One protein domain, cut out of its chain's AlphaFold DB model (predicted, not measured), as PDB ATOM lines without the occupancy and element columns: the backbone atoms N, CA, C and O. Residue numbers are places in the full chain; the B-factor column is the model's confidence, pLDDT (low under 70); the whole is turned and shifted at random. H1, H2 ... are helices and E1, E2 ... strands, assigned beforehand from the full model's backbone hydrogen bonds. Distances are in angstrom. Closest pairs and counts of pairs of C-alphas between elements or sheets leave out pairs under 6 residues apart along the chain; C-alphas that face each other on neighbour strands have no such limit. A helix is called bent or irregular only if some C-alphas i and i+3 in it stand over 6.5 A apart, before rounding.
ATOM      1  N   ARG A   2      73.860 -45.072 394.976       85.56
ATOM      2  CA  ARG A   2      74.570 -44.430 393.844       85.56
ATOM      3  C   ARG A   2      76.071 -44.207 394.088       85.56
ATOM      4  O   ARG A   2      76.857 -44.454 393.183       85.56
ATOM      5  N   GLY A   3      76.463 -43.777 395.292       88.06
ATOM      6  CA  GLY A   3      77.870 -43.525 395.641       88.06
ATOM      7  C   GLY A   3      78.738 -44.784 395.569       88.06
ATOM      8  O   GLY A   3      79.733 -44.800 394.855       88.06
ATOM      9  N   LEU A   4      78.302 -45.868 396.213       89.69
ATOM     10  CA  LEU A   4      78.985 -47.170 396.182       89.69
ATOM     11  C   LEU A   4      79.110 -47.724 394.754       89.69
ATOM     12  O   LEU A   4      80.185 -48.163 394.347       89.69
ATOM     13  N   LYS A   5      78.038 -47.628 393.954       91.56
ATOM     14  CA  LYS A   5      78.052 -48.044 392.542       91.56
ATOM     15  C   LYS A   5      79.003 -47.203 391.691       91.56
ATOM     16  O   LYS A   5      79.740 -47.761 390.882       91.56
ATOM     17  N   ALA A   6      79.026 -45.883 391.885       92.44
ATOM     18  CA  ALA A   6      79.939 -44.987 391.170       92.44
ATOM     19  C   ALA A   6      81.410 -45.336 391.440       92.44
ATOM     20  O   ALA A   6      82.251 -45.239 390.551       92.44
ATOM     21  N   GLN A   7      81.694 -45.817 392.648       91.75
ATOM     22  CA  GLN A   7      83.023 -46.235 393.093       91.75
ATOM     23  C   GLN A   7      83.336 -47.700 392.768       91.75
ATOM     24  O   GLN A   7      84.365 -48.225 393.194       91.75
ATOM     25  N   LYS A   8      82.455 -48.358 391.998       92.31
ATOM     26  CA  LYS A   8      82.563 -49.760 391.575       92.31
ATOM     27  C   LYS A   8      82.723 -50.725 392.755       92.31
ATOM     28  O   LYS A   8      83.385 -51.752 392.626       92.31
ATOM     29  N   ALA A   9      82.113 -50.400 393.897       93.19
ATOM     30  CA  ALA A   9      82.143 -51.254 395.072       93.19
ATOM     31  C   ALA A   9      81.443 -52.585 394.785       93.19
ATOM     32  O   ALA A   9      80.313 -52.612 394.282       93.19
ATOM     33  N   TYR A  10      82.098 -53.689 395.136       93.50
ATOM     34  CA  TYR A  10      81.533 -55.019 394.956       93.50
ATOM     35  C   TYR A  10      80.420 -55.297 395.971       93.50
ATOM     36  O   TYR A  10      80.485 -54.886 397.131       93.50
ATOM     37  N   LYS A  11      79.401 -56.036 395.533       93.19
ATOM     38  CA  LYS A  11      78.328 -56.535 396.398       93.19
ATOM     39  C   LYS A  11      78.830 -57.738 397.206       93.19
ATOM     40  O   LYS A  11      79.634 -58.527 396.707       93.19
ATOM     41  N   ILE A  12      78.379 -57.857 398.455       91.75
ATOM     42  CA  ILE A  12      78.809 -58.927 399.372       91.75
ATOM     43  C   ILE A  12      78.095 -60.230 399.029       91.75
ATOM     44  O   ILE A  12      78.724 -61.285 398.943       91.75
ATOM     45  N   THR A  13      76.785 -60.153 398.806       91.19
ATOM     46  CA  THR A  13      75.964 -61.326 398.509       91.19
ATOM     47  C   THR A  13      75.887 -61.614 397.019       91.19
ATOM     48  O   THR A  13      76.169 -60.771 396.165       91.19
ATOM     49  N   ARG A  14      75.491 -62.847 396.713       88.38
ATOM     50  CA  ARG A  14      75.141 -63.298 395.367       88.38
ATOM     51  C   ARG A  14      73.620 -63.321 395.226       88.38
ATOM     52  O   ARG A  14      72.911 -63.291 396.229       88.38
ATOM     53  N   ILE A  15      73.152 -63.394 393.984       88.25
ATOM     54  CA  ILE A  15      71.728 -63.566 393.685       88.25
ATOM     55  C   ILE A  15      71.241 -64.866 394.338       88.25
ATOM     56  O   ILE A  15      71.888 -65.907 394.196       88.25
ATOM     57  N   LEU A  16      70.117 -64.798 395.050       86.81
ATOM     58  CA  LEU A  16      69.388 -65.969 395.526       86.81
ATOM     59  C   LEU A  16      68.226 -66.240 394.579       86.81
ATOM     60  O   LEU A  16      67.369 -65.382 394.374       86.81
ATOM     61  N   SER A  17      68.187 -67.447 394.028       85.38
ATOM     62  CA  SER A  17      67.073 -67.890 393.195       85.38
ATOM     63  C   SER A  17      65.782 -67.996 394.008       85.38
ATOM     64  O   SER A  17      65.802 -68.376 395.183       85.38
ATOM     65  N   ALA A  18      64.655 -67.718 393.352       83.50
ATOM     66  CA  ALA A  18      63.339 -68.077 393.870       83.50
ATOM     67  C   ALA A  18      63.208 -69.606 394.016       83.50
ATOM     68  O   ALA A  18      63.965 -70.370 393.405       83.50
ATOM     69  N   SER A  19      62.241 -70.057 394.816       86.56
ATOM     70  CA  SER A  19      61.938 -71.482 394.984       86.56
ATOM     71  C   SER A  19      60.592 -71.845 394.364       86.56
ATOM     72  O   SER A  19      59.822 -70.979 393.966       86.56
ATOM     73  N   VAL A  20      60.287 -73.143 394.325       87.44
ATOM     74  CA  VAL A  20      58.957 -73.645 393.939       87.44
ATOM     75  C   VAL A  20      57.886 -73.385 395.006       87.44
ATOM     76  O   VAL A  20      56.704 -73.590 394.743       87.44
ATOM     77  N   ASN A  21      58.277 -72.955 396.212       85.00
ATOM     78  CA  ASN A  21      57.342 -72.672 397.293       85.00
ATOM     79  C   ASN A  21      56.602 -71.355 397.040       85.00
ATOM     80  O   ASN A  21      57.178 -70.369 396.571       85.00
ATOM     81  N   TYR A  22      55.319 -71.348 397.397       84.12
ATOM     82  CA  TYR A  22      54.461 -70.178 397.268       84.12
ATOM     83  C   TYR A  22      54.974 -69.009 398.120       84.12
ATOM     84  O   TYR A  22      55.414 -69.213 399.250       84.12
ATOM     85  N   GLY A  23      54.898 -67.793 397.574       82.62
ATOM     86  CA  GLY A  23      55.328 -66.575 398.265       82.62
ATOM     87  C   GLY A  23      56.845 -66.426 398.389       82.62
ATOM     88  O   GLY A  23      57.303 -65.743 399.296       82.62
ATOM     89  N   THR A  24      57.630 -67.076 397.519       88.12
ATOM     90  CA  THR A  24      59.084 -66.872 397.487       88.12
ATOM     91  C   THR A  24      59.530 -65.995 396.327       88.12
ATOM     92  O   THR A  24      59.085 -66.168 395.192       88.12
ATOM     93  N   SER A  25      60.449 -65.079 396.620       85.38
ATOM     94  CA  SER A  25      60.995 -64.102 395.681       85.38
ATOM     95  C   SER A  25      62.475 -64.374 395.417       85.38
ATOM     96  O   SER A  25      63.208 -64.878 396.277       85.38
ATOM     97  N   ALA A  26      62.926 -64.053 394.204       86.50
ATOM     98  CA  ALA A  26      64.350 -64.016 393.895       86.50
ATOM     99  C   ALA A  26      64.954 -62.747 394.502       86.50
ATOM    100  O   ALA A  26      64.375 -61.670 394.384       86.50
ATOM    101  N   ILE A  27      66.115 -62.879 395.141       90.00
ATOM    102  CA  ILE A  27      66.792 -61.761 395.799       90.00
ATOM    103  C   ILE A  27      68.042 -61.410 395.014       90.00
ATOM    104  O   ILE A  27      68.920 -62.252 394.824       90.00
ATOM    105  N   GLU A  28      68.148 -60.156 394.598       89.06
ATOM    106  CA  GLU A  28      69.313 -59.657 393.883       89.06
ATOM    107  C   GLU A  28      70.582 -59.698 394.745       89.06
ATOM    108  O   GLU A  28      70.560 -59.643 395.982       89.06
ATOM    109  N   ALA A  29      71.736 -59.747 394.076       90.81
ATOM    110  CA  ALA A  29      73.004 -59.510 394.753       90.81
ATOM    111  C   ALA A  29      72.940 -58.145 395.452       90.81
ATOM    112  O   ALA A  29      72.495 -57.163 394.853       90.81
ATOM    113  N   SER A  30      73.425 -58.065 396.686       92.50
ATOM    114  CA  SER A  30      73.186 -56.911 397.552       92.50
ATOM    115  C   SER A  30      74.418 -56.489 398.357       92.50
ATOM    116  O   SER A  30      75.294 -57.301 398.687       92.50
ATOM    117  N   TYR A  31      74.475 -55.196 398.677       94.94
ATOM    118  CA  TYR A  31      75.296 -54.653 399.758       94.94
ATOM    119  C   TYR A  31      74.696 -55.041 401.115       94.94
ATOM    120  O   TYR A  31      73.538 -55.458 401.191       94.94
ATOM    121  N   VAL A  32      75.479 -54.907 402.185       95.06
ATOM    122  CA  VAL A  32      75.005 -55.162 403.553       95.06
ATOM    123  C   VAL A  32      74.932 -53.849 404.309       95.06
ATOM    124  O   VAL A  32      75.883 -53.068 404.288       95.06
ATOM    125  N   ALA A  33      73.798 -53.625 404.956       95.56
ATOM    126  CA  ALA A  33      73.553 -52.547 405.888       95.56
ATOM    127  C   ALA A  33      73.482 -53.120 407.304       95.56
ATOM    128  O   ALA A  33      72.789 -54.113 407.528       95.56
ATOM    129  N   VAL A  34      74.187 -52.498 408.243       95.31
ATOM    130  CA  VAL A  34      74.081 -52.812 409.670       95.31
ATOM    131  C   VAL A  34      73.529 -51.593 410.396       95.31
ATOM    132  O   VAL A  34      74.005 -50.476 410.173       95.31
ATOM    133  N   ASN A  35      72.526 -51.807 411.239       95.12
ATOM    134  CA  ASN A  35      71.803 -50.756 411.950       95.12
ATOM    135  C   ASN A  35      71.402 -51.201 413.363       95.12
ATOM    136  O   ASN A  35      71.465 -52.385 413.696       95.12
ATOM    137  N   HIS A  36      70.978 -50.238 414.181       95.38
ATOM    138  CA  HIS A  36      70.424 -50.505 415.507       95.38
ATOM    139  C   HIS A  36      69.060 -51.211 415.417       95.38
ATOM    140  O   HIS A  36      68.363 -51.079 414.408       95.38
ATOM    141  N   THR A  37      68.671 -51.941 416.467       94.25
ATOM    142  CA  THR A  37      67.382 -52.659 416.538       94.25
ATOM    143  C   THR A  37      66.174 -51.736 416.473       94.25
ATOM    144  O   THR A  37      65.168 -52.112 415.887       94.25
ATOM    145  N   ASP A  38      66.281 -50.512 416.986       93.25
ATOM    146  CA  ASP A  38      65.167 -49.549 416.964       93.25
ATOM    147  C   ASP A  38      64.760 -49.184 415.526       93.25
ATOM    148  O   ASP A  38      63.596 -48.921 415.249       93.25
ATOM    149  N   CYS A  39      65.695 -49.259 414.572       92.94
ATOM    150  CA  CYS A  39      65.405 -49.009 413.161       92.94
ATOM    151  C   CYS A  39      64.582 -50.129 412.497       92.94
ATOM    152  O   CYS A  39      64.206 -49.986 411.334       92.94
ATOM    153  N   GLU A  40      64.348 -51.264 413.166       93.38
ATOM    154  CA  GLU A  40      63.728 -52.444 412.556       93.38
ATOM    155  C   GLU A  40      62.363 -52.131 411.945       93.38
ATOM    156  O   GLU A  40      62.097 -52.502 410.799       93.38
ATOM    157  N   GLN A  41      61.512 -51.435 412.693       92.81
ATOM    158  CA  GLN A  41      60.147 -51.172 412.260       92.81
ATOM    159  C   GLN A  41      60.107 -50.216 411.063       92.81
ATOM    160  O   GLN A  41      59.413 -50.482 410.080       92.81
ATOM    161  N   ASP A  42      60.911 -49.154 411.095       94.19
ATOM    162  CA  ASP A  42      61.034 -48.220 409.976       94.19
ATOM    163  C   ASP A  42      61.583 -48.910 408.719       94.19
ATOM    164  O   ASP A  42      61.080 -48.683 407.617       94.19
ATOM    165  N   ILE A  43      62.561 -49.812 408.868       94.44
ATOM    166  CA  ILE A  43      63.131 -50.579 407.750       94.44
ATOM    167  C   ILE A  43      62.098 -51.529 407.140       94.44
ATOM    168  O   ILE A  43      62.011 -51.627 405.915       94.44
ATOM    169  N   ARG A  44      61.301 -52.218 407.963       94.50
ATOM    170  CA  ARG A  44      60.232 -53.111 407.483       94.50
ATOM    171  C   ARG A  44      59.133 -52.357 406.730       94.50
ATOM    172  O   ARG A  44      58.520 -52.928 405.833       94.50
ATOM    173  N   ASN A  45      58.916 -51.087 407.069       94.75
ATOM    174  CA  ASN A  45      57.946 -50.214 406.411       94.75
ATOM    175  C   ASN A  45      58.468 -49.587 405.105       94.75
ATOM    176  O   ASN A  45      57.715 -48.888 404.420       94.75
ATOM    177  N   LEU A  46      59.732 -49.821 404.732       93.81
ATOM    178  CA  LEU A  46      60.273 -49.302 403.480       93.81
ATOM    179  C   LEU A  46      59.546 -49.907 402.266       93.81
ATOM    180  O   LEU A  46      59.329 -51.122 402.202       93.81
ATOM    181  N   PRO A  47      59.218 -49.094 401.245       94.38
ATOM    182  CA  PRO A  47      58.645 -49.603 400.006       94.38
ATOM    183  C   PRO A  47      59.555 -50.648 399.351       94.38
ATOM    184  O   PRO A  47      60.751 -50.418 399.172       94.38
ATOM    185  N   GLY A  48      58.984 -51.791 398.964       91.19
ATOM    186  CA  GLY A  48      59.740 -52.880 398.337       91.19
ATOM    187  C   GLY A  48      60.550 -53.739 399.314       91.19
ATOM    188  O   GLY A  48      61.388 -54.523 398.868       91.19
ATOM    189  N   PHE A  49      60.311 -53.616 400.624       94.94
ATOM    190  CA  PHE A  49      60.885 -54.520 401.614       94.94
ATOM    191  C   PHE A  49      60.400 -55.959 401.395       94.94
ATOM    192  O   PHE A  49      59.204 -56.231 401.348       94.94
ATOM    193  N   THR A  50      61.353 -56.880 401.276       94.12
ATOM    194  CA  THR A  50      61.107 -58.323 401.204       94.12
ATOM    195  C   THR A  50      61.704 -58.981 402.451       94.12
ATOM    196  O   THR A  50      62.930 -58.940 402.622       94.12
ATOM    197  N   PRO A  51      60.892 -59.580 403.339       93.50
ATOM    198  CA  PRO A  51      61.392 -60.225 404.550       93.50
ATOM    199  C   PRO A  51      62.191 -61.494 404.223       93.50
ATOM    200  O   PRO A  51      61.921 -62.179 403.236       93.50
ATOM    201  N   VAL A  52      63.117 -61.884 405.109       91.12
ATOM    202  CA  VAL A  52      63.914 -63.126 404.954       91.12
ATOM    203  C   VAL A  52      63.040 -64.377 404.786       91.12
ATOM    204  O   VAL A  52      63.444 -65.339 404.131       91.12
ATOM    205  N   ALA A  53      61.823 -64.375 405.340       88.50
ATOM    206  CA  ALA A  53      60.871 -65.477 405.211       88.50
ATOM    207  C   ALA A  53      60.472 -65.777 403.753       88.50
ATOM    208  O   ALA A  53      60.183 -66.930 403.431       88.50
ATOM    209  N   GLU A  54      60.499 -64.766 402.885       89.69
ATOM    210  CA  GLU A  54      60.142 -64.866 401.466       89.69
ATOM    211  C   GLU A  54      61.345 -65.209 400.576       89.69
ATOM    212  O   GLU A  54      61.221 -65.305 399.354       89.69
ATOM    213  N   TYR A  55      62.534 -65.429 401.145       89.94
ATOM    214  CA  TYR A  55      63.694 -65.819 400.349       89.94
ATOM    215  C   TYR A  55      63.521 -67.253 399.840       89.94
ATOM    216  O   TYR A  55      63.346 -68.188 400.625       89.94
ATOM    217  N   GLY A  56      63.639 -67.451 398.521       79.88
ATOM    218  CA  GLY A  56      63.529 -68.784 397.911       79.88
ATOM    219  C   GLY A  56      64.539 -69.793 398.463       79.88
ATOM    220  O   GLY A  56      64.207 -70.946 398.735       79.88
ATOM    221  N   SER A  57      65.767 -69.345 398.712       75.75
ATOM    222  CA  SER A  57      66.750 -70.092 399.492       75.75
ATOM    223  C   SER A  57      66.973 -69.381 400.820       75.75
ATOM    224  O   SER A  57      67.394 -68.224 400.838       75.75
ATOM    225  N   ARG A  58      66.737 -70.080 401.936       70.94
ATOM    226  CA  ARG A  58      66.994 -69.584 403.298       70.94
ATOM    227  C   ARG A  58      68.492 -69.579 403.609       70.94
ATOM    228  O   ARG A  58      68.960 -70.307 404.476       70.94
ATOM    229  N   SER A  59      69.231 -68.755 402.877       78.12
ATOM    230  CA  SER A  59      70.651 -68.478 403.098       78.12
ATOM    231  C   SER A  59      70.821 -67.032 403.586       78.12
ATOM    232  O   SER A  59      71.328 -66.196 402.825       78.12
ATOM    233  N   PRO A  60      70.329 -66.691 404.797       83.06
ATOM    234  CA  PRO A  60      70.567 -65.377 405.370       83.06
ATOM    235  C   PRO A  60      72.057 -65.205 405.692       83.06
ATOM    236  O   PRO A  60      72.778 -66.171 405.944       83.06
ATOM    237  N   ILE A  61      72.523 -63.963 405.666       85.69
ATOM    238  CA  ILE A  61      73.903 -63.597 406.008       85.69
ATOM    239  C   ILE A  61      74.135 -63.754 407.513       85.69
ATOM    240  O   ILE A  61      75.230 -64.111 407.945       85.69
ATOM    241  N   SER A  62      73.103 -63.463 408.302       88.62
ATOM    242  CA  SER A  62      73.098 -63.504 409.759       88.62
ATOM    243  C   SER A  62      71.702 -63.879 410.246       88.62
ATOM    244  O   SER A  62      70.716 -63.611 409.564       88.62
ATOM    245  N   GLU A  63      71.609 -64.449 411.443       88.50
ATOM    246  CA  GLU A  63      70.327 -64.737 412.104       88.50
ATOM    247  C   GLU A  63      69.508 -63.462 412.362       88.50
ATOM    248  O   GLU A  63      68.284 -63.512 412.411       88.50
ATOM    249  N   TYR A  64      70.187 -62.316 412.452       92.31
ATOM    250  CA  TYR A  64      69.591 -60.996 412.668       92.31
ATOM    251  C   TYR A  64      69.323 -60.220 411.365       92.31
ATOM    252  O   TYR A  64      69.150 -58.999 411.386       92.31
ATOM    253  N   GLU A  65      69.349 -60.891 410.208       94.12
ATOM    254  CA  GLU A  65      68.925 -60.284 408.943       94.12
ATOM    255  C   GLU A  65      67.402 -60.083 408.949       94.12
ATOM    256  O   GLU A  65      66.639 -61.031 409.121       94.12
ATOM    257  N   LEU A  66      66.951 -58.846 408.729       93.81
ATOM    258  CA  LEU A  66      65.523 -58.526 408.638       93.81
ATOM    259  C   LEU A  66      64.945 -58.899 407.275       93.81
ATOM    260  O   LEU A  66      63.844 -59.446 407.162       93.81
ATOM    261  N   GLY A  67      65.694 -58.571 406.227       93.56
ATOM    262  CA  GLY A  67      65.259 -58.692 404.848       93.56
ATOM    263  C   GLY A  67      66.071 -57.800 403.926       93.56
ATOM    264  O   GLY A  67      67.157 -57.316 404.268       93.56
ATOM    265  N   THR A  68      65.515 -57.566 402.745       94.31
ATOM    266  CA  THR A  68      66.145 -56.771 401.698       94.31
ATOM    267  C   THR A  68      65.222 -55.674 401.197       94.31
ATOM    268  O   THR A  68      64.006 -55.836 401.163       94.31
ATOM    269  N   VAL A  69      65.823 -54.564 400.778       94.56
ATOM    270  CA  VAL A  69      65.189 -53.552 399.935       94.56
ATOM    271  C   VAL A  69      66.111 -53.353 398.741       94.56
ATOM    272  O   VAL A  69      67.275 -52.978 398.912       94.56
ATOM    273  N   GLU A  70      65.601 -53.625 397.543       90.56
ATOM    274  CA  GLU A  70      66.345 -53.536 396.282       90.56
ATOM    275  C   GLU A  70      67.701 -54.277 396.312       90.56
ATOM    276  O   GLU A  70      67.756 -55.501 396.276       90.56
ATOM    277  N   ASP A  71      68.813 -53.537 396.336       91.75
ATOM    278  CA  ASP A  71      70.180 -54.050 396.295       91.75
ATOM    279  C   ASP A  71      70.890 -53.989 397.651       91.75
ATOM    280  O   ASP A  71      72.125 -53.934 397.708       91.75
ATOM    281  N   THR A  72      70.121 -53.972 398.741       94.19
ATOM    282  CA  THR A  72      70.632 -53.859 400.107       94.19
ATOM    283  C   THR A  72      69.917 -54.814 401.053       94.19
ATOM    284  O   THR A  72      68.693 -54.931 401.027       94.19
ATOM    285  N   ARG A  73      70.680 -55.490 401.913       94.19
ATOM    286  CA  ARG A  73      70.165 -56.340 402.997       94.19
ATOM    287  C   ARG A  73      70.463 -55.718 404.346       94.19
ATOM    288  O   ARG A  73      71.580 -55.246 404.544       94.19
ATOM    289  N   TYR A  74      69.491 -55.749 405.247       95.50
ATOM    290  CA  TYR A  74      69.566 -55.085 406.547       95.50
ATOM    291  C   TYR A  74      69.753 -56.099 407.668       95.50
ATOM    292  O   TYR A  74      69.019 -57.085 407.753       95.50
ATOM    293  N   ILE A  75      70.735 -55.839 408.527       95.56
ATOM    294  CA  ILE A  75      71.049 -56.629 409.714       95.56
ATOM    295  C   ILE A  75      70.950 -55.712 410.927       95.56
ATOM    296  O   ILE A  75      71.609 -54.671 410.975       95.56
ATOM    297  N   CYS A  76      70.166 -56.122 411.918       93.69
ATOM    298  CA  CYS A  76      70.028 -55.373 413.163       93.69
ATOM    299  C   CYS A  76      70.960 -55.909 414.246       93.69
ATOM    300  O   CYS A  76      71.108 -57.119 414.403       93.69
ATOM    301  N   SER A  77      71.557 -55.011 415.023       92.94
ATOM    302  CA  SER A  77      72.217 -55.351 416.285       92.94
ATOM    303  C   SER A  77      72.067 -54.203 417.286       92.94
ATOM    304  O   SER A  77      72.219 -53.048 416.886       92.94
ATOM    305  N   PRO A  78      71.834 -54.487 418.583       91.38
ATOM    306  CA  PRO A  78      71.851 -53.461 419.625       91.38
ATOM    307  C   PRO A  78      73.257 -52.886 419.874       91.38
ATOM    308  O   PRO A  78      73.402 -51.881 420.557       91.38
ATOM    309  N   ASP A  79      74.311 -53.490 419.311       88.88
ATOM    310  CA  ASP A  79      75.693 -53.044 419.522       88.88
ATOM    311  C   ASP A  79      76.030 -51.724 418.794       88.88
ATOM    312  O   ASP A  79      77.077 -51.120 419.046       88.88
ATOM    313  N   LEU A  80      75.174 -51.266 417.869       86.94
ATOM    314  CA  LEU A  80      75.338 -49.983 417.181       86.94
ATOM    315  C   LEU A  80      74.645 -48.870 417.964       86.94
ATOM    316  O   LEU A  80      73.511 -48.501 417.667       86.94
ATOM    317  N   ASN A  81      75.359 -48.316 418.943       90.88
ATOM    318  CA  ASN A  81      74.825 -47.249 419.784       90.88
ATOM    319  C   ASN A  81      74.359 -46.029 418.961       90.88
ATOM    320  O   ASN A  81      75.107 -45.559 418.090       90.88
ATOM    321  N   PRO A  82      73.175 -45.472 419.271       93.06
ATOM    322  CA  PRO A  82      72.733 -44.211 418.697       93.06
ATOM    323  C   PRO A  82      73.567 -43.031 419.204       93.06
ATOM    324  O   PRO A  82      74.182 -43.061 420.273       93.06
ATOM    325  N   ILE A  83      73.554 -41.956 418.423       93.44
ATOM    326  CA  ILE A  83      74.045 -40.640 418.819       93.44
ATOM    327  C   ILE A  83      72.866 -39.908 419.460       93.44
ATOM    328  O   ILE A  83      72.003 -39.366 418.764       93.44
ATOM    329  N   LEU A  84      72.829 -39.923 420.790       92.94
ATOM    330  CA  LEU A  84      71.751 -39.304 421.554       92.94
ATOM    331  C   LEU A  84      71.722 -37.788 421.351       92.94
ATOM    332  O   LEU A  84      72.781 -37.152 421.331       92.94
ATOM    333  N   ALA A  85      70.522 -37.225 421.204       90.31
ATOM    334  CA  ALA A  85      70.273 -35.790 421.040       90.31
ATOM    335  C   ALA A  85      71.095 -35.106 419.920       90.31
ATOM    336  O   ALA A  85      71.326 -33.893 419.948       90.31
ATOM    337  N   GLY A  86      71.563 -35.883 418.935       88.50
ATOM    338  CA  GLY A  86      72.410 -35.413 417.833       88.50
ATOM    339  C   GLY A  86      71.637 -34.836 416.647       88.50
ATOM    340  O   GLY A  86      72.247 -34.325 415.706       88.50
ATOM    341  N   GLY A  87      70.311 -34.962 416.659       89.81
ATOM    342  CA  GLY A  87      69.429 -34.535 415.587       89.81
ATOM    343  C   GLY A  87      68.951 -33.094 415.733       89.81
ATOM    344  O   GLY A  87      69.521 -32.267 416.444       89.81
ATOM    345  N   LYS A  88      67.866 -32.787 415.024       91.44
ATOM    346  CA  LYS A  88      67.149 -31.521 415.197       91.44
ATOM    347  C   LYS A  88      66.346 -31.527 416.506       91.44
ATOM    348  O   LYS A  88      66.082 -32.591 417.063       91.44
ATOM    349  N   ALA A  89      65.886 -30.346 416.914       92.31
ATOM    350  CA  ALA A  89      64.948 -30.203 418.023       92.31
ATOM    351  C   ALA A  89      63.646 -30.984 417.778       92.31
ATOM    352  O   ALA A  89      63.131 -30.991 416.650       92.31
ATOM    353  N   VAL A  90      63.127 -31.598 418.844       89.00
ATOM    354  CA  VAL A  90      61.866 -32.353 418.838       89.00
ATOM    355  C   VAL A  90      60.726 -31.437 418.398       89.00
ATOM    356  O   VAL A  90      60.594 -30.304 418.869       89.00
ATOM    357  N   GLY A  91      59.898 -31.917 417.471       84.12
ATOM    358  CA  GLY A  91      58.724 -31.204 416.983       84.12
ATOM    359  C   GLY A  91      57.497 -32.110 416.934       84.12
ATOM    360  O   GLY A  91      57.273 -32.945 417.801       84.12
ATOM    361  N   THR A  92      56.676 -31.946 415.898       85.19
ATOM    362  CA  THR A  92      55.517 -32.818 415.624       85.19
ATOM    363  C   THR A  92      55.882 -34.008 414.733       85.19
ATOM    364  O   THR A  92      55.051 -34.500 413.976       85.19
ATOM    365  N   ASP A  93      57.151 -34.397 414.726       83.94
ATOM    366  CA  ASP A  93      57.727 -35.383 413.819       83.94
ATOM    367  C   ASP A  93      57.687 -36.819 414.338       83.94
ATOM    368  O   ASP A  93      57.900 -37.724 413.540       83.94
ATOM    369  N   GLY A  94      57.371 -37.033 415.621       87.50
ATOM    370  CA  GLY A  94      57.151 -38.371 416.180       87.50
ATOM    371  C   GLY A  94      58.398 -39.253 416.142       87.50
ATOM    372  O   GLY A  94      58.300 -40.436 415.837       87.50
ATOM    373  N   MET A  95      59.570 -38.665 416.379       92.00
ATOM    374  CA  MET A  95      60.856 -39.363 416.386       92.00
ATOM    375  C   MET A  95      61.318 -39.596 417.824       92.00
ATOM    376  O   MET A  95      61.033 -38.779 418.701       92.00
ATOM    377  N   VAL A  96      62.071 -40.671 418.050       91.75
ATOM    378  CA  VAL A  96      62.635 -40.995 419.368       91.75
ATOM    379  C   VAL A  96      63.583 -39.882 419.825       91.75
ATOM    380  O   VAL A  96      64.443 -39.422 419.065       91.75
ATOM    381  N   ALA A  97      63.418 -39.456 421.077       91.50
ATOM    382  CA  ALA A  97      64.249 -38.443 421.718       91.50
ATOM    383  C   ALA A  97      64.428 -38.746 423.213       91.50
ATOM    384  O   ALA A  97      63.570 -38.412 424.036       91.50
ATOM    385  N   ALA A  98      65.564 -39.340 423.581       87.38
ATOM    386  CA  ALA A  98      65.861 -39.728 424.960       87.38
ATOM    387  C   ALA A  98      65.831 -38.555 425.963       87.38
ATOM    388  O   ALA A  98      65.492 -38.755 427.130       87.38
ATOM    389  N   ASP A  99      66.170 -37.335 425.529       85.00
ATOM    390  CA  ASP A  99      66.197 -36.129 426.370       85.00
ATOM    391  C   ASP A  99      65.018 -35.166 426.132       85.00
ATOM    392  O   ASP A  99      64.999 -34.062 426.684       85.00
ATOM    393  N   SER A 100      64.042 -35.568 425.303       82.81
ATOM    394  CA  SER A 100      62.886 -34.752 424.889       82.81
ATOM    395  C   SER A 100      63.238 -33.374 424.300       82.81
ATOM    396  O   SER A 100      62.364 -32.515 424.183       82.81
ATOM    397  N   THR A 101      64.502 -33.139 423.936       87.50
ATOM    398  CA  THR A 101      64.999 -31.851 423.443       87.50
ATOM    399  C   THR A 101      65.384 -31.963 421.980       87.50
ATOM    400  O   THR A 101      64.862 -31.206 421.161       87.50
ATOM    401  N   ASN A 102      66.231 -32.936 421.636       92.31
ATOM    402  CA  ASN A 102      66.608 -33.237 420.257       92.31
ATOM    403  C   ASN A 102      66.366 -34.712 419.939       92.31
ATOM    404  O   ASN A 102      66.508 -35.577 420.799       92.31
ATOM    405  N   ASN A 103      66.069 -34.999 418.674       93.12
ATOM    406  CA  ASN A 103      65.902 -36.373 418.216       93.12
ATOM    407  C   ASN A 103      67.228 -37.137 418.277       93.12
ATOM    408  O   ASN A 103      68.301 -36.588 417.986       93.12
ATOM    409  N   ASP A 104      67.132 -38.430 418.561       93.81
ATOM    410  CA  ASP A 104      68.265 -39.339 418.512       93.81
ATOM    411  C   ASP A 104      68.610 -39.687 417.057       93.81
ATOM    412  O   ASP A 104      67.745 -39.801 416.180       93.81
ATOM    413  N   VAL A 105      69.908 -39.816 416.777       94.44
ATOM    414  CA  VAL A 105      70.424 -40.126 415.441       94.44
ATOM    415  C   VAL A 105      70.996 -41.531 415.435       94.44
ATOM    416  O   VAL A 105      71.950 -41.841 416.144       94.44
ATOM    417  N   TYR A 106      70.447 -42.370 414.570       95.44
ATOM    418  CA  TYR A 106      70.813 -43.758 414.374       95.44
ATOM    419  C   TYR A 106      71.683 -43.899 413.118       95.44
ATOM    420  O   TYR A 106      71.214 -43.660 411.999       95.44
ATOM    421  N   PRO A 107      72.965 -44.278 413.262       94.81
ATOM    422  CA  PRO A 107      73.825 -44.546 412.121       94.81
ATOM    423  C   PRO A 107      73.504 -45.900 411.476       94.81
ATOM    424  O   PRO A 107      73.541 -46.941 412.128       94.81
ATOM    425  N   ILE A 108      73.293 -45.897 410.164       95.56
ATOM    426  CA  ILE A 108      73.222 -47.092 409.321       95.56
ATOM    427  C   ILE A 108      74.515 -47.182 408.516       95.56
ATOM    428  O   ILE A 108      74.861 -46.274 407.752       95.56
ATOM    429  N   LEU A 109      75.244 -48.285 408.680       94.69
ATOM    430  CA  LEU A 109      76.503 -48.535 407.987       94.69
ATOM    431  C   LEU A 109      76.271 -49.428 406.773       94.69
ATOM    432  O   LEU A 109      75.950 -50.603 406.919       94.69
ATOM    433  N   PHE A 110      76.494 -48.888 405.579       95.06
ATOM    434  CA  PHE A 110      76.469 -49.628 404.321       95.06
ATOM    435  C   PHE A 110      77.874 -50.058 403.926       95.06
ATOM    436  O   PHE A 110      78.798 -49.242 403.883       95.06
ATOM    437  N   ILE A 111      78.023 -51.340 403.605       94.75
ATOM    438  CA  ILE A 111      79.323 -51.982 403.451       94.75
ATOM    439  C   ILE A 111      79.388 -52.739 402.119       94.75
ATOM    440  O   ILE A 111      78.523 -53.559 401.789       94.75
ATOM    441  N   GLY A 112      80.431 -52.440 401.343       93.81
ATOM    442  CA  GLY A 112      80.835 -53.188 400.158       93.81
ATOM    443  C   GLY A 112      81.768 -54.351 400.490       93.81
ATOM    444  O   GLY A 112      82.442 -54.379 401.517       93.81
ATOM    445  N   LYS A 113      81.836 -55.333 399.594       92.44
ATOM    446  CA  LYS A 113      82.752 -56.466 399.740       92.44
ATOM    447  C   LYS A 113      84.204 -55.983 399.683       92.44
ATOM    448  O   LYS A 113      84.516 -55.127 398.864       92.44
ATOM    449  N   GLU A 114      85.078 -56.562 400.508       91.88
ATOM    450  CA  GLU A 114      86.505 -56.201 400.631       91.88
ATOM    451  C   GLU A 114      86.775 -54.772 401.156       91.88
ATOM    452  O   GLU A 114      87.900 -54.284 401.062       91.88
ATOM    453  N   SER A 115      85.782 -54.067 401.715       93.38
ATOM    454  CA  SER A 115      86.010 -52.715 402.252       93.38
ATOM    455  C   SER A 115      86.732 -52.712 403.605       93.38
ATOM    456  O   SER A 115      87.391 -51.732 403.957       93.38
ATOM    457  N   TYR A 116      86.631 -53.809 404.357       92.38
ATOM    458  CA  TYR A 116      87.278 -54.020 405.648       92.38
ATOM    459  C   TYR A 116      87.963 -55.388 405.678       92.38
ATOM    460  O   TYR A 116      87.517 -56.341 405.041       92.38
ATOM    461  N   GLN A 162      87.788 -47.098 402.419       92.56
ATOM    462  CA  GLN A 162      86.753 -46.255 403.021       92.56
ATOM    463  C   GLN A 162      85.693 -45.799 402.008       92.56
ATOM    464  O   GLN A 162      84.541 -45.599 402.372       92.56
ATOM    465  N   VAL A 163      86.054 -45.678 400.730       93.81
ATOM    466  CA  VAL A 163      85.144 -45.231 399.664       93.81
ATOM    467  C   VAL A 163      84.089 -46.302 399.337       93.81
ATOM    468  O   VAL A 163      83.062 -46.018 398.719       93.81
ATOM    469  N   TRP A 164      84.315 -47.543 399.777       94.56
ATOM    470  CA  TRP A 164      83.373 -48.659 399.664       94.56
ATOM    471  C   TRP A 164      82.527 -48.863 400.924       94.56
ATOM    472  O   TRP A 164      81.900 -49.908 401.100       94.56
ATOM    473  N   MET A 165      82.499 -47.856 401.792       94.38
ATOM    474  CA  MET A 165      81.634 -47.788 402.957       94.38
ATOM    475  C   MET A 165      80.881 -46.461 402.937       94.38
ATOM    476  O   MET A 165      81.389 -45.446 402.462       94.38
ATOM    477  N   ALA A 166      79.660 -46.458 403.456       94.75
ATOM    478  CA  ALA A 166      78.893 -45.237 403.653       94.75
ATOM    479  C   ALA A 166      78.157 -45.298 404.990       94.75
ATOM    480  O   ALA A 166      77.671 -46.355 405.383       94.75
ATOM    481  N   ARG A 167      78.062 -44.156 405.669       93.38
ATOM    482  CA  ARG A 167      77.233 -43.980 406.861       93.38
ATOM    483  C   ARG A 167      76.059 -43.090 406.492       93.38
ATOM    484  O   ARG A 167      76.272 -42.006 405.952       93.38
ATOM    485  N   LEU A 168      74.850 -43.556 406.761       94.19
ATOM    486  CA  LEU A 168      73.642 -42.742 406.718       94.19
ATOM    487  C   LEU A 168      73.196 -42.487 408.150       94.19
ATOM    488  O   LEU A 168      73.197 -43.399 408.965       94.19
ATOM    489  N   GLU A 169      72.838 -41.253 408.448       94.00
ATOM    490  CA  GLU A 169      72.344 -40.839 409.755       94.00
ATOM    491  C   GLU A 169      70.850 -40.572 409.617       94.00
ATOM    492  O   GLU A 169      70.442 -39.767 408.777       94.00
ATOM    493  N   VAL A 170      70.039 -41.300 410.385       93.56
ATOM    494  CA  VAL A 170      68.574 -41.201 410.355       93.56
ATOM    495  C   VAL A 170      68.020 -41.025 411.761       93.56
ATOM    496  O   VAL A 170      68.659 -41.421 412.728       93.56
ATOM    497  N   CYS A 171      66.828 -40.454 411.876       93.44
ATOM    498  CA  CYS A 171      66.026 -40.549 413.095       93.44
ATOM    499  C   CYS A 171      65.032 -41.705 412.936       93.44
ATOM    500  O   CYS A 171      64.661 -42.037 411.809       93.44
ATOM    501  N   VAL A 172      64.645 -42.309 414.055       93.12
ATOM    502  CA  VAL A 172      63.718 -43.448 414.118       93.12
ATOM    503  C   VAL A 172      62.396 -42.987 414.714       93.12
ATOM    504  O   VAL A 172      62.393 -42.116 415.587       93.12
TER     505      VAL A 172
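What this domain is: This is residues 2 to 116 and 162 to 172 of the 175 residues of an uncharacterized protein of marine sediment metagenome (UniProt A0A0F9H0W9). With little regular structure, this is a strongly twisted six-stranded sheet, H2 packing on it; loops 7 to 30 and 77 to 105 reach toward opposite ends. Along 126 printed residues run H1 E1 H2 E2 E3 E4 E5 E6; the mixed sheet's order is E2 E3 E4 E1 E5 E6. The class is mixed, 43 residues being in named elements; the whole is compact, radius of gyration of the C-alphas 15.9 A, spans 51 by 34 by 24 A.

How they stand to each other: E1, residues 31 to 35, is parallel to E4, residues 72 to 76 (N 33 to O 73, 2.8 A), and antiparallel to E5, residues 106 to 111 (N 34 to O 109, 2.9 A). E6, residues 165 to 170, is antiparallel to E5 (N 106 to O 170, 2.7 A). E2, residues 49 to 51, E3, residues 65 to 69, and E4 form a meander, successive antiparallel neighbours in two hairpins (N 50 to O 68 and N 66 to O 74, both 2.9 A). H2, residues 37 to 44, is on the sheet at height 6.5 A, irregular (C-alphas 38 and 41 are 7.1 A apart), with 2 of 4 O i to N i+4 pairs within hydrogen-bond range; its closest C-alphas to E4 are Thr 37 and Cys 76, 5.1 A. E1, H2 and E2 make a split strand-helix-strand unit, two strands that run the same way in one sheet but are not neighbours, with a helix between them along the chain and E3 and E4 between them in the sheet; its crossover is right-handed. H1, residues 2 to 6, with its O i to N i+4 pair within range, only grazes the sheet.

Where its parts are: H1 begins at C-alpha 2 (74.570, -44.430, 393.844); E6, 16.4 A long, ends at C-alpha 170 (68.574, -41.201, 410.355).

The domain as a whole: Residues 117 to 161 are cut out, C-alphas 116 and 162 being 8.2 A apart. The links H1 to E1, E2 to E3 and E4 to E5 are long. No printed residue is under 70 in pLDDT.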